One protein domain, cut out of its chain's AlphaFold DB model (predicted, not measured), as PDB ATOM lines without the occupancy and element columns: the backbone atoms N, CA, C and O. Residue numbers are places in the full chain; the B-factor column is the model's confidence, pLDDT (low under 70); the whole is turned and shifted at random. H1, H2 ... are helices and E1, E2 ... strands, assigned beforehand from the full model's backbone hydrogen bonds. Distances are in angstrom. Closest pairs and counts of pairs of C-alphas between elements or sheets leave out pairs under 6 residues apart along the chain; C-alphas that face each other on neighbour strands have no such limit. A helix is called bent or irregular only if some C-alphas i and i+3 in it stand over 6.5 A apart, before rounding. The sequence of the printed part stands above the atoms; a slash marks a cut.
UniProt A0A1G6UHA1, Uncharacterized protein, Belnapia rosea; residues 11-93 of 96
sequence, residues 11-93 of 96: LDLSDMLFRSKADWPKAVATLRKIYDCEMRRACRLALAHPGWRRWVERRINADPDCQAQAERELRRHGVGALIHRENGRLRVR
ATOM      1  N   LEU A  11      12.161  27.793  39.177       60.44
ATOM      2  CA  LEU A  11      12.566  26.388  39.137       60.44
ATOM      3  C   LEU A  11      11.601  25.508  39.935       60.44
ATOM      4  O   LEU A  11      11.363  24.373  39.529       60.44
ATOM      5  N   ASP A  12      11.011  26.030  41.012       81.88
ATOM      6  CA  ASP A  12      10.180  25.243  41.927       81.88
ATOM      7  C   ASP A  12       8.877  24.773  41.249       81.88
ATOM      8  O   ASP A  12       8.516  23.596  41.352       81.88
ATOM      9  N   LEU A  13       8.202  25.631  40.469       88.44
ATOM     10  CA  LEU A  13       6.994  25.224  39.732       88.44
ATOM     11  C   LEU A  13       7.320  24.311  38.541       88.44
ATOM     12  O   LEU A  13       6.612  23.331  38.290       88.44
ATOM     13  N   SER A  14       8.396  24.597  37.805       89.06
ATOM     14  CA  SER A  14       8.801  23.750  36.681       89.06
ATOM     15  C   SER A  14       9.223  22.344  37.134       89.06
ATOM     16  O   SER A  14       8.921  21.371  36.437       89.06
ATOM     17  N   ASP A  15       9.909  22.230  38.275       91.31
ATOM     18  CA  ASP A  15      10.281  20.955  38.903       91.31
ATOM     19  C   ASP A  15       9.037  20.204  39.397       91.31
ATOM     20  O   ASP A  15       8.869  19.023  39.092       91.31
ATOM     21  N   MET A  16       8.094  20.889  40.057       92.62
ATOM     22  CA  MET A  16       6.820  20.290  40.475       92.62
ATOM     23  C   MET A  16       6.035  19.705  39.284       92.62
ATOM     24  O   MET A  16       5.573  18.559  39.335       92.62
ATOM     25  N   LEU A  17       5.904  20.459  38.187       93.31
ATOM     26  CA  LEU A  17       5.220  20.006  36.968       93.31
ATOM     27  C   LEU A  17       5.924  18.804  36.328       93.31
ATOM     28  O   LEU A  17       5.266  17.883  35.846       93.31
ATOM     29  N   PHE A  18       7.258  18.784  36.355       93.38
ATOM     30  CA  PHE A  18       8.022  17.641  35.868       93.38
ATOM     31  C   PHE A  18       7.802  16.392  36.736       93.38
ATOM     32  O   PHE A  18       7.509  15.317  36.213       93.38
ATOM     33  N   ARG A  19       7.895  16.521  38.066       92.69
ATOM     34  CA  ARG A  19       7.724  15.405  39.018       92.69
ATOM     35  C   ARG A  19       6.320  14.817  39.003       92.69
ATOM     36  O   ARG A  19       6.165  13.605  39.124       92.69
ATOM     37  N   SER A  20       5.311  15.662  38.807       92.19
ATOM     38  CA  SER A  20       3.915  15.243  38.630       92.19
ATOM     39  C   SER A  20       3.632  14.598  37.268       92.19
ATOM     40  O   SER A  20       2.495  14.203  37.019       92.19
ATOM     41  N   LYS A  21       4.649  14.454  36.402       90.56
ATOM     42  CA  LYS A  21       4.535  13.885  35.051       90.56
ATOM     43  C   LYS A  21       3.468  14.591  34.209       90.56
ATOM     44  O   LYS A  21       2.754  13.943  33.450       90.56
ATOM     45  N   ALA A  22       3.342  15.912  34.354       90.88
ATOM     46  CA  ALA A  22       2.493  16.684  33.457       90.88
ATOM     47  C   ALA A  22       2.957  16.498  32.003       90.88
ATOM     48  O   ALA A  22       4.145  16.301  31.748       90.88
ATOM     49  N   ASP A  23       2.046  16.608  31.040       92.69
ATOM     50  CA  ASP A  23       2.436  16.684  29.633       92.69
ATOM     51  C   ASP A  23       3.030  18.054  29.306       92.69
ATOM     52  O   ASP A  23       2.644  19.078  29.879       92.69
ATOM     53  N   TRP A  24       3.936  18.092  28.327       92.00
ATOM     54  CA  TRP A  24       4.620  19.320  27.916       92.00
ATOM     55  C   TRP A  24       3.676  20.500  27.612       92.00
ATOM     56  O   TRP A  24       3.888  21.573  28.184       92.00
ATOM     57  N   PRO A  25       2.598  20.350  26.810       93.06
ATOM     58  CA  PRO A  25       1.682  21.462  26.550       93.06
ATOM     59  C   PRO A  25       1.020  21.994  27.827       93.06
ATOM     60  O   PRO A  25       0.876  23.205  27.993       93.06
ATOM     61  N   LYS A  26       0.667  21.102  28.761       94.56
ATOM     62  CA  LYS A  26       0.055  21.464  30.047       94.56
ATOM     63  C   LYS A  26       1.048  22.179  30.958       94.56
ATOM     64  O   LYS A  26       0.671  23.156  31.608       94.56
ATOM     65  N   ALA A  27       2.301  21.732  30.985       94.69
ATOM     66  CA  ALA A  27       3.355  22.382  31.751       94.69
ATOM     67  C   ALA A  27       3.588  23.816  31.253       94.69
ATOM     68  O   ALA A  27       3.512  24.761  32.037       94.69
ATOM     69  N   VAL A  28       3.761  24.000  29.939       94.75
ATOM     70  CA  VAL A  28       3.957  25.327  29.335       94.75
ATOM     71  C   VAL A  28       2.729  26.219  29.533       94.75
ATOM     72  O   VAL A  28       2.882  27.381  29.902       94.75
ATOM     73  N   ALA A  29       1.510  25.700  29.353       95.81
ATOM     74  CA  ALA A  29       0.286  26.469  29.578       95.81
ATOM     75  C   ALA A  29       0.132  26.913  31.042       95.81
ATOM     76  O   ALA A  29      -0.251  28.056  31.296       95.81
ATOM     77  N   THR A  30       0.469  26.037  31.993       95.00
ATOM     78  CA  THR A  30       0.461  26.359  33.426       95.00
ATOM     79  C   THR A  30       1.460  27.466  33.734       95.00
ATOM     80  O   THR A  30       1.080  28.472  34.323       95.00
ATOM     81  N   LEU A  31       2.707  27.339  33.272       94.19
ATOM     82  CA  LEU A  31       3.731  28.371  33.460       94.19
ATOM     83  C   LEU A  31       3.305  29.703  32.831       94.19
ATOM     84  O   LEU A  31       3.423  30.748  33.459       94.19
ATOM     85  N   ARG A  32       2.738  29.663  31.621       96.56
ATOM     86  CA  ARG A  32       2.233  30.852  30.927       96.56
ATOM     87  C   ARG A  32       1.180  31.591  31.749       96.56
ATOM     88  O   ARG A  32       1.242  32.808  31.845       96.56
ATOM     89  N   LYS A  33       0.235  30.845  32.331       96.06
ATOM     90  CA  LYS A  33      -0.858  31.388  33.144       96.06
ATOM     91  C   LYS A  33      -0.369  31.911  34.496       96.06
ATOM     92  O   LYS A  33      -0.793  32.979  34.907       96.06
ATOM     93  N   ILE A  34       0.485  31.159  35.189       94.56
ATOM     94  CA  ILE A  34       0.943  31.515  36.539       94.56
ATOM     95  C   ILE A  34       1.902  32.707  36.513       94.56
ATOM     96  O   ILE A  34       1.791  33.588  37.357       94.56
ATOM     97  N   TYR A  35       2.811  32.758  35.540       90.69
ATOM     98  CA  TYR A  35       3.775  33.855  35.403       90.69
ATOM     99  C   TYR A  35       3.281  35.000  34.511       90.69
ATOM    100  O   TYR A  35       4.087  35.864  34.175       90.69
ATOM    101  N   ASP A  36       2.012  34.960  34.087       94.69
ATOM    102  CA  ASP A  36       1.377  35.902  33.153       94.69
ATOM    103  C   ASP A  36       2.327  36.383  32.045       94.69
ATOM    104  O   ASP A  36       2.710  37.548  31.941       94.69
ATOM    105  N   CYS A  37       2.819  35.427  31.259       93.12
ATOM    106  CA  CYS A  37       3.866  35.689  30.284       93.12
ATOM    107  C   CYS A  37       3.511  35.191  28.888       93.12
ATOM    108  O   CYS A  37       2.574  34.424  28.671       93.12
ATOM    109  N   GLU A  38       4.284  35.623  27.897       93.69
ATOM    110  CA  GLU A  38       4.152  35.104  26.542       93.69
ATOM    111  C   GLU A  38       4.607  33.638  26.439       93.69
ATOM    112  O   GLU A  38       5.437  33.150  27.211       93.69
ATOM    113  N   MET A  39       4.107  32.938  25.415       92.25
ATOM    114  CA  MET A  39       4.405  31.520  25.170       92.25
ATOM    115  C   MET A  39       5.910  31.225  25.165       92.25
ATOM    116  O   MET A  39       6.367  30.254  25.762       92.25
ATOM    117  N   ARG A  40       6.706  32.088  24.525       90.75
ATOM    118  CA  ARG A  40       8.156  31.902  24.419       90.75
ATOM    119  C   ARG A  40       8.850  31.986  25.778       90.75
ATOM    120  O   ARG A  40       9.763  31.201  26.043       90.75
ATOM    121  N   ARG A  41       8.415  32.905  26.644       90.75
ATOM    122  CA  ARG A  41       8.930  33.027  28.011       90.75
ATOM    123  C   ARG A  41       8.540  31.810  28.846       90.75
ATOM    124  O   ARG A  41       9.414  31.247  29.494       90.75
ATOM    125  N   ALA A  42       7.303  31.327  28.738       93.56
ATOM    126  CA  ALA A  42       6.871  30.093  29.399       93.56
ATOM    127  C   ALA A  42       7.707  28.870  28.972       93.56
ATOM    128  O   ALA A  42       8.149  28.096  29.821       93.56
ATOM    129  N   CYS A  43       8.006  28.730  27.675       92.94
ATOM    130  CA  CYS A  43       8.908  27.686  27.182       92.94
ATOM    131  C   CYS A  43      10.315  27.806  27.784       92.94
ATOM    132  O   CYS A  43      10.879  26.794  28.187       92.94
ATOM    133  N   ARG A  44      10.887  29.016  27.892       92.19
ATOM    134  CA  ARG A  44      12.194  29.207  28.554       92.19
ATOM    135  C   ARG A  44      12.168  28.773  30.013       92.19
ATOM    136  O   ARG A  44      13.096  28.096  30.438       92.19
ATOM    137  N   LEU A  45      11.117  29.133  30.751       91.69
ATOM    138  CA  LEU A  45      10.962  28.740  32.152       91.69
ATOM    139  C   LEU A  45      10.913  27.211  32.285       91.69
ATOM    140  O   LEU A  45      11.656  26.647  33.082       91.69
ATOM    141  N   ALA A  46      10.136  26.528  31.437       93.00
ATOM    142  CA  ALA A  46      10.096  25.065  31.417       93.00
ATOM    143  C   ALA A  46      11.469  24.455  31.080       93.00
ATOM    144  O   ALA A  46      11.929  23.518  31.731       93.00
ATOM    145  N   LEU A  47      12.150  25.001  30.066       92.81
ATOM    146  CA  LEU A  47      13.454  24.523  29.599       92.81
ATOM    147  C   LEU A  47      14.616  24.890  30.533       92.81
ATOM    148  O   LEU A  47      15.705  24.344  30.374       92.81
ATOM    149  N   ALA A  48      14.425  25.743  31.541       90.38
ATOM    150  CA  ALA A  48      15.424  25.909  32.596       90.38
ATOM    151  C   ALA A  48      15.660  24.570  33.327       90.38
ATOM    152  O   ALA A  48      16.801  24.194  33.631       90.38
ATOM    153  N   HIS A  49      14.599  23.774  33.495       90.94
ATOM    154  CA  HIS A  49      14.662  22.469  34.139       90.94
ATOM    155  C   HIS A  49      15.331  21.402  33.239       90.94
ATOM    156  O   HIS A  49      14.880  21.147  32.115       90.94
ATOM    157  N   PRO A  50      16.380  20.703  33.714       91.50
ATOM    158  CA  PRO A  50      17.135  19.747  32.900       91.50
ATOM    159  C   PRO A  50      16.311  18.526  32.465       91.50
ATOM    160  O   PRO A  50      16.547  17.977  31.389       91.50
ATOM    161  N   GLY A  51      15.327  18.110  33.268       92.69
ATOM    162  CA  GLY A  51      14.421  17.018  32.907       92.69
ATOM    163  C   GLY A  51      13.556  17.359  31.693       92.69
ATOM    164  O   GLY A  51      13.434  16.548  30.774       92.69
ATOM    165  N   TRP A  52      13.038  18.590  31.641       94.44
ATOM    166  CA  TRP A  52      12.245  19.066  30.511       94.44
ATOM    167  C   TRP A  52      13.094  19.217  29.256       94.44
ATOM    168  O   TRP A  52      12.666  18.785  28.192       94.44
ATOM    169  N   ARG A  53      14.327  19.725  29.382       93.94
ATOM    170  CA  ARG A  53      15.275  19.778  28.257       93.94
ATOM    171  C   ARG A  53      15.491  18.413  27.630       93.94
ATOM    172  O   ARG A  53      15.270  18.252  26.437       93.94
ATOM    173  N   ARG A  54      15.853  17.414  28.439       93.81
ATOM    174  CA  ARG A  54      16.080  16.042  27.954       93.81
ATOM    175  C   ARG A  54      14.833  15.450  27.305       93.81
ATOM    176  O   ARG A  54      14.944  14.752  26.299       93.81
ATOM    177  N   TRP A  55      13.659  15.714  27.874       94.62
ATOM    178  CA  TRP A  55      12.394  15.253  27.312       94.62
ATOM    179  C   TRP A  55      12.117  15.897  25.948       94.62
ATOM    180  O   TRP A  55      11.862  15.181  24.981       94.62
ATOM    181  N   VAL A  56      12.240  17.224  25.843       94.88
ATOM    182  CA  VAL A  56      12.019  17.963  24.592       94.88
ATOM    183  C   VAL A  56      13.027  17.534  23.536       94.88
ATOM    184  O   VAL A  56      12.617  17.198  22.431       94.88
ATOM    185  N   GLU A  57      14.316  17.456  23.874       95.69
ATOM    186  CA  GLU A  57      15.358  16.972  22.962       95.69
ATOM    187  C   GLU A  57      15.051  15.574  22.429       95.69
ATOM    188  O   GLU A  57      15.203  15.321  21.237       95.69
ATOM    189  N   ARG A  58      14.572  14.663  23.280       95.50
ATOM    190  CA  ARG A  58      14.162  13.332  22.823       95.50
ATOM    191  C   ARG A  58      13.008  13.419  21.824       95.50
ATOM    192  O   ARG A  58      13.059  12.747  20.804       95.50
ATOM    193  N   ARG A  59      11.985  14.232  22.102       95.25
ATOM    194  CA  ARG A  59      10.798  14.347  21.240       95.25
ATOM    195  C   ARG A  59      11.127  15.001  19.899       95.25
ATOM    196  O   ARG A  59      10.803  14.419  18.874       95.25
ATOM    197  N   ILE A  60      11.842  16.126  19.878       95.56
ATOM    198  CA  ILE A  60      12.181  16.839  18.628       95.56
ATOM    199  C   ILE A  60      13.137  16.067  17.707       95.56
ATOM    200  O   ILE A  60      13.240  16.419  16.540       95.56
ATOM    201  N   ASN A  61      13.854  15.057  18.213       96.25
ATOM    202  CA  ASN A  61      14.716  14.196  17.394       96.25
ATOM    203  C   ASN A  61      14.082  12.836  17.048       96.25
ATOM    204  O   ASN A  61      14.661  12.105  16.252       96.25
ATOM    205  N   ALA A  62      12.958  12.458  17.666       95.56
ATOM    206  CA  ALA A  62      12.318  11.155  17.449       95.56
ATOM    207  C   ALA A  62      10.966  11.252  16.728       95.56
ATOM    208  O   ALA A  62      10.540  10.291  16.098       95.56
ATOM    209  N   ASP A  63      10.279  12.386  16.854       95.81
ATOM    210  CA  ASP A  63       8.931  12.611  16.341       95.81
ATOM    211  C   ASP A  63       8.985  13.661  15.210       95.81
ATOM    212  O   ASP A  63       9.400  14.798  15.470       95.81
ATOM    213  N   PRO A  64       8.608  13.307  13.962       93.31
ATOM    214  CA  PRO A  64       8.710  14.202  12.807       93.31
ATOM    215  C   PRO A  64       7.922  15.509  12.948       93.31
ATOM    216  O   PRO A  64       8.395  16.556  12.501       93.31
ATOM    217  N   ASP A  65       6.766  15.488  13.612       93.56
ATOM    218  CA  ASP A  65       5.951  16.692  13.810       93.56
ATOM    219  C   ASP A  65       6.630  17.635  14.808       93.56
ATOM    220  O   ASP A  65       6.717  18.852  14.601       93.56
ATOM    221  N   CYS A  66       7.202  17.062  15.872       93.62
ATOM    222  CA  CYS A  66       8.014  17.810  16.827       93.62
ATOM    223  C   CYS A  66       9.276  18.381  16.162       93.62
ATOM    224  O   CYS A  66       9.657  19.523  16.442       93.62
ATOM    225  N   GLN A  67       9.908  17.618  15.267       94.38
ATOM    226  CA  GLN A  67      11.063  18.065  14.494       94.38
ATOM    227  C   GLN A  67      10.698  19.233  13.572       94.38
ATOM    228  O   GLN A  67      11.382  20.256  13.582       94.38
ATOM    229  N   ALA A  68       9.603  19.136  12.817       94.25
ATOM    230  CA  ALA A  68       9.152  20.195  11.918       94.25
ATOM    231  C   ALA A  68       8.849  21.501  12.670       94.25
ATOM    232  O   ALA A  68       9.190  22.595  12.201       94.25
ATOM    233  N   GLN A  69       8.254  21.401  13.863       91.69
ATOM    234  CA  GLN A  69       8.007  22.555  14.725       91.69
ATOM    235  C   GLN A  69       9.312  23.174  15.244       91.69
ATOM    236  O   GLN A  69       9.467  24.396  15.236       91.69
ATOM    237  N   ALA A  70      10.274  22.344  15.648       92.62
ATOM    238  CA  ALA A  70      11.602  22.791  16.048       92.62
ATOM    239  C   ALA A  70      12.345  23.482  14.883       92.62
ATOM    240  O   ALA A  70      12.909  24.566  15.021       92.62
ATOM    241  N   GLU A  71      12.286  22.936  13.676       93.12
ATOM    242  CA  GLU A  71      12.874  23.592  12.510       93.12
ATOM    243  C   GLU A  71      12.198  24.922  12.173       93.12
ATOM    244  O   GLU A  71      12.868  25.878  11.779       93.12
ATOM    245  N   ARG A  72      10.878  25.026  12.359       93.00
ATOM    246  CA  ARG A  72      10.152  26.291  12.199       93.00
ATOM    247  C   ARG A  72      10.619  27.341  13.207       93.00
ATOM    248  O   ARG A  72      10.806  28.492  12.820       93.00
ATOM    249  N   GLU A  73      10.843  26.953  14.459       90.19
ATOM    250  CA  GLU A  73      11.403  27.826  15.499       90.19
ATOM    251  C   GLU A  73      12.808  28.322  15.113       90.19
ATOM    252  O   GLU A  73      13.080  29.521  15.197       90.19
ATOM    253  N   LEU A  74      13.674  27.432  14.606       92.19
ATOM    254  CA  LEU A  74      14.994  27.804  14.078       92.19
ATOM    255  C   LEU A  74      14.889  28.805  12.924       92.19
ATOM    256  O   LEU A  74      15.590  29.812  12.930       92.19
ATOM    257  N   ARG A  75      13.997  28.561  11.956       93.06
ATOM    258  CA  ARG A  75      13.785  29.466  10.814       93.06
ATOM    259  C   ARG A  75      13.265  30.835  11.251       93.06
ATOM    260  O   ARG A  75      13.688  31.845  10.706       93.06
ATOM    261  N   ARG A  76      12.358  30.876  12.232       91.56
ATOM    262  CA  ARG A  76      11.721  32.117  12.692       91.56
ATOM    263  C   ARG A  76      12.643  32.980  13.551       91.56
ATOM    264  O   ARG A  76      12.572  34.202  13.469       91.56
ATOM    265  N   HIS A  77      13.454  32.362  14.407       88.56
ATOM    266  CA  HIS A  77      14.215  33.082  15.433       88.56
ATOM    267  C   HIS A  77      15.734  33.040  15.239       88.56
ATOM    268  O   HIS A  77      16.438  33.792  15.914       88.56
ATOM    269  N   GLY A  78      16.252  32.199  14.338       88.56
ATOM    270  CA  GLY A  78      17.677  32.107  14.019       88.56
ATOM    271  C   GLY A  78      18.539  31.921  15.268       88.56
ATOM    272  O   GLY A  78      18.333  30.999  16.059       88.56
ATOM    273  N   VAL A  79      19.482  32.841  15.487       85.25
ATOM    274  CA  VAL A  79      20.381  32.839  16.655       85.25
ATOM    275  C   VAL A  79      19.627  33.007  17.981       85.25
ATOM    276  O   VAL A  79      20.125  32.591  19.021       85.25
ATOM    277  N   GLY A  80      18.417  33.570  17.970       86.12
ATOM    278  CA  GLY A  80      17.570  33.703  19.155       86.12
ATOM    279  C   GLY A  80      16.702  32.478  19.460       86.12
ATOM    280  O   GLY A  80      15.967  32.500  20.449       86.12
ATOM    281  N   ALA A  81      16.710  31.438  18.624       89.94
ATOM    282  CA  ALA A  81      15.880  30.256  18.841       89.94
ATOM    283  C   ALA A  81      16.217  29.559  20.170       89.94
ATOM    284  O   ALA A  81      17.365  29.542  20.612       89.94
ATOM    285  N   LEU A  82      15.212  28.942  20.804       91.31
ATOM    286  CA  LEU A  82      15.403  28.163  22.042       91.31
ATOM    287  C   LEU A  82      16.152  26.845  21.817       91.31
ATOM    288  O   LEU A  82      16.493  26.138  22.761       91.31
ATOM    289  N   ILE A  83      16.396  26.513  20.561       93.56
ATOM    290  CA  ILE A  83      17.041  25.297  20.102       93.56
ATOM    291  C   ILE A  83      18.133  25.659  19.101       93.56
ATOM    292  O   ILE A  83      18.170  26.761  18.555       93.56
ATOM    293  N   HIS A  84      19.048  24.734  18.874       94.06
ATOM    294  CA  HIS A  84      20.107  24.840  17.883       94.06
ATOM    295  C   HIS A  84      20.397  23.464  17.289       94.06
ATOM    296  O   HIS A  84      19.974  22.443  17.831       94.06
ATOM    297  N   ARG A  85      21.096  23.445  16.154       92.50
ATOM    298  CA  ARG A  85      21.641  22.212  15.589       92.50
ATOM    299  C   ARG A  85      23.044  21.987  16.137       92.50
ATOM    300  O   ARG A  85      23.865  22.897  16.106       92.50
ATOM    301  N   GLU A  86      23.301  20.770  16.591       92.75
ATOM    302  CA  GLU A  86      24.600  20.306  17.067       92.75
ATOM    303  C   GLU A  86      24.797  18.862  16.586       92.75
ATOM    304  O   GLU A  86      23.962  17.998  16.855       92.75
ATOM    305  N   ASN A  87      25.880  18.594  15.846       90.50
ATOM    306  CA  ASN A  87      26.222  17.254  15.339       90.50
ATOM    307  C   ASN A  87      25.059  16.550  14.608       90.50
ATOM    308  O   ASN A  87      24.774  15.376  14.833       90.50
ATOM    309  N   GLY A  88      24.331  17.301  13.775       89.00
ATOM    310  CA  GLY A  88      23.179  16.792  13.023       89.00
ATOM    311  C   GLY A  88      21.911  16.555  13.852       89.00
ATOM    312  O   GLY A  88      20.905  16.129  13.293       89.00
ATOM    313  N   ARG A  89      21.916  16.857  15.156       93.12
ATOM    314  CA  ARG A  89      20.759  16.726  16.053       93.12
ATOM    315  C   ARG A  89      20.262  18.083  16.532       93.12
ATOM    316  O   ARG A  89      21.012  19.056  16.583       93.12
ATOM    317  N   LEU A  90      18.988  18.146  16.899       93.69
ATOM    318  CA  LEU A  90      18.386  19.329  17.509       93.69
ATOM    319  C   LEU A  90      18.595  19.294  19.026       93.69
ATOM    320  O   LEU A  90      18.282  18.303  19.686       93.69
ATOM    321  N   ARG A  91      19.115  20.383  19.587       94.62
ATOM    322  CA  ARG A  91      19.426  20.526  21.014       94.62
ATOM    323  C   ARG A  91      18.800  21.778  21.585       94.62
ATOM    324  O   ARG A  91      18.727  22.802  20.903       94.62
ATOM    325  N   VAL A  92      18.382  21.726  22.844       93.38
ATOM    326  CA  VAL A  92      17.880  22.913  23.540       93.38
ATOM    327  C   VAL A  92      19.060  23.789  23.937       93.38
ATOM    328  O   VAL A  92      20.058  23.310  24.471       93.38
ATOM    329  N   ARG A  93      18.961  25.095  23.684       89.19
ATOM    330  CA  ARG A  93      19.947  26.047  24.192       89.19
ATOM    331  C   ARG A  93      19.776  26.178  25.696       89.19
ATOM    332  O   ARG A  93      18.711  26.554  26.184       89.19
TER     333      ARG A  93
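This is residues 11 to 93 of the 96 residues of an uncharacterized protein of Belnapia rosea (UniProt A0A1G6UHA1). A small two-strand hairpin, E1 and E2, packs into the corner made by H4 and the kinked H5, and these four form one lobe. H1, H2 and H3 cluster as a second lobe, and H4 starts beside it and runs into the first. The printed part has 83 residues, with five named helices followed by two antiparallel strands, H1 H2 H3 H4 H5 E1 E2; the class is mostly helix. It is compact, with a radius of gyration of the C-alphas of 12.4 A, and spans 33 by 22 by 19 A.

E1 is residues 83 to 86 and E2 is 89 to 92, with C-alpha 92 at (17.880, 22.913, 23.540). H5, residues 64 to 80, measures 22.3 A and H4, 50 to 62, 18.3 A. H3 is 39 to 48, H2 is 24 to 34, and H1 is 11 to 19, from C-alpha 11 at (12.566, 26.388, 39.137).

E1 and E2 are an antiparallel hairpin, with N 84 and O 91 2.8 A apart, within hydrogen-bond range. The closest C-alphas of H4 and E2, Glu 57 and Arg 91, are 5.7 A apart; those of H5 and E1, Leu 74 and Ile 83, 6.8 A. H5 has a kink of 55 degrees near residue 74 and is irregular, with C-alphas 76 and 79 9.6 A apart. H4 and H5 touch only at the corner, the C-alphas of Ile 60 and Gln 67 being closest at 4.5 A. H3 and H4 are close but not clearly touching, with Leu 47 and Arg 53 the closest C-alphas at 5.3 A. H2 and H3 touch, closest at C-alphas 32 and 42, 4.9 A. H1 and H2 are a helical hairpin, closest at C-alphas 17 and 27, 6.0 A. Every O i to N i+4 pair is within hydrogen-bond range in H1, H2, H3 and H4, and 11 of 13 in H5.

The two C-alphas farthest apart, those of Ile 34 and Asn 87, are 35.9 A apart. The printed part has no cut, and its links between named elements are tight. Mean pLDDT of the printed part is 92.2; residue 11 is under 70.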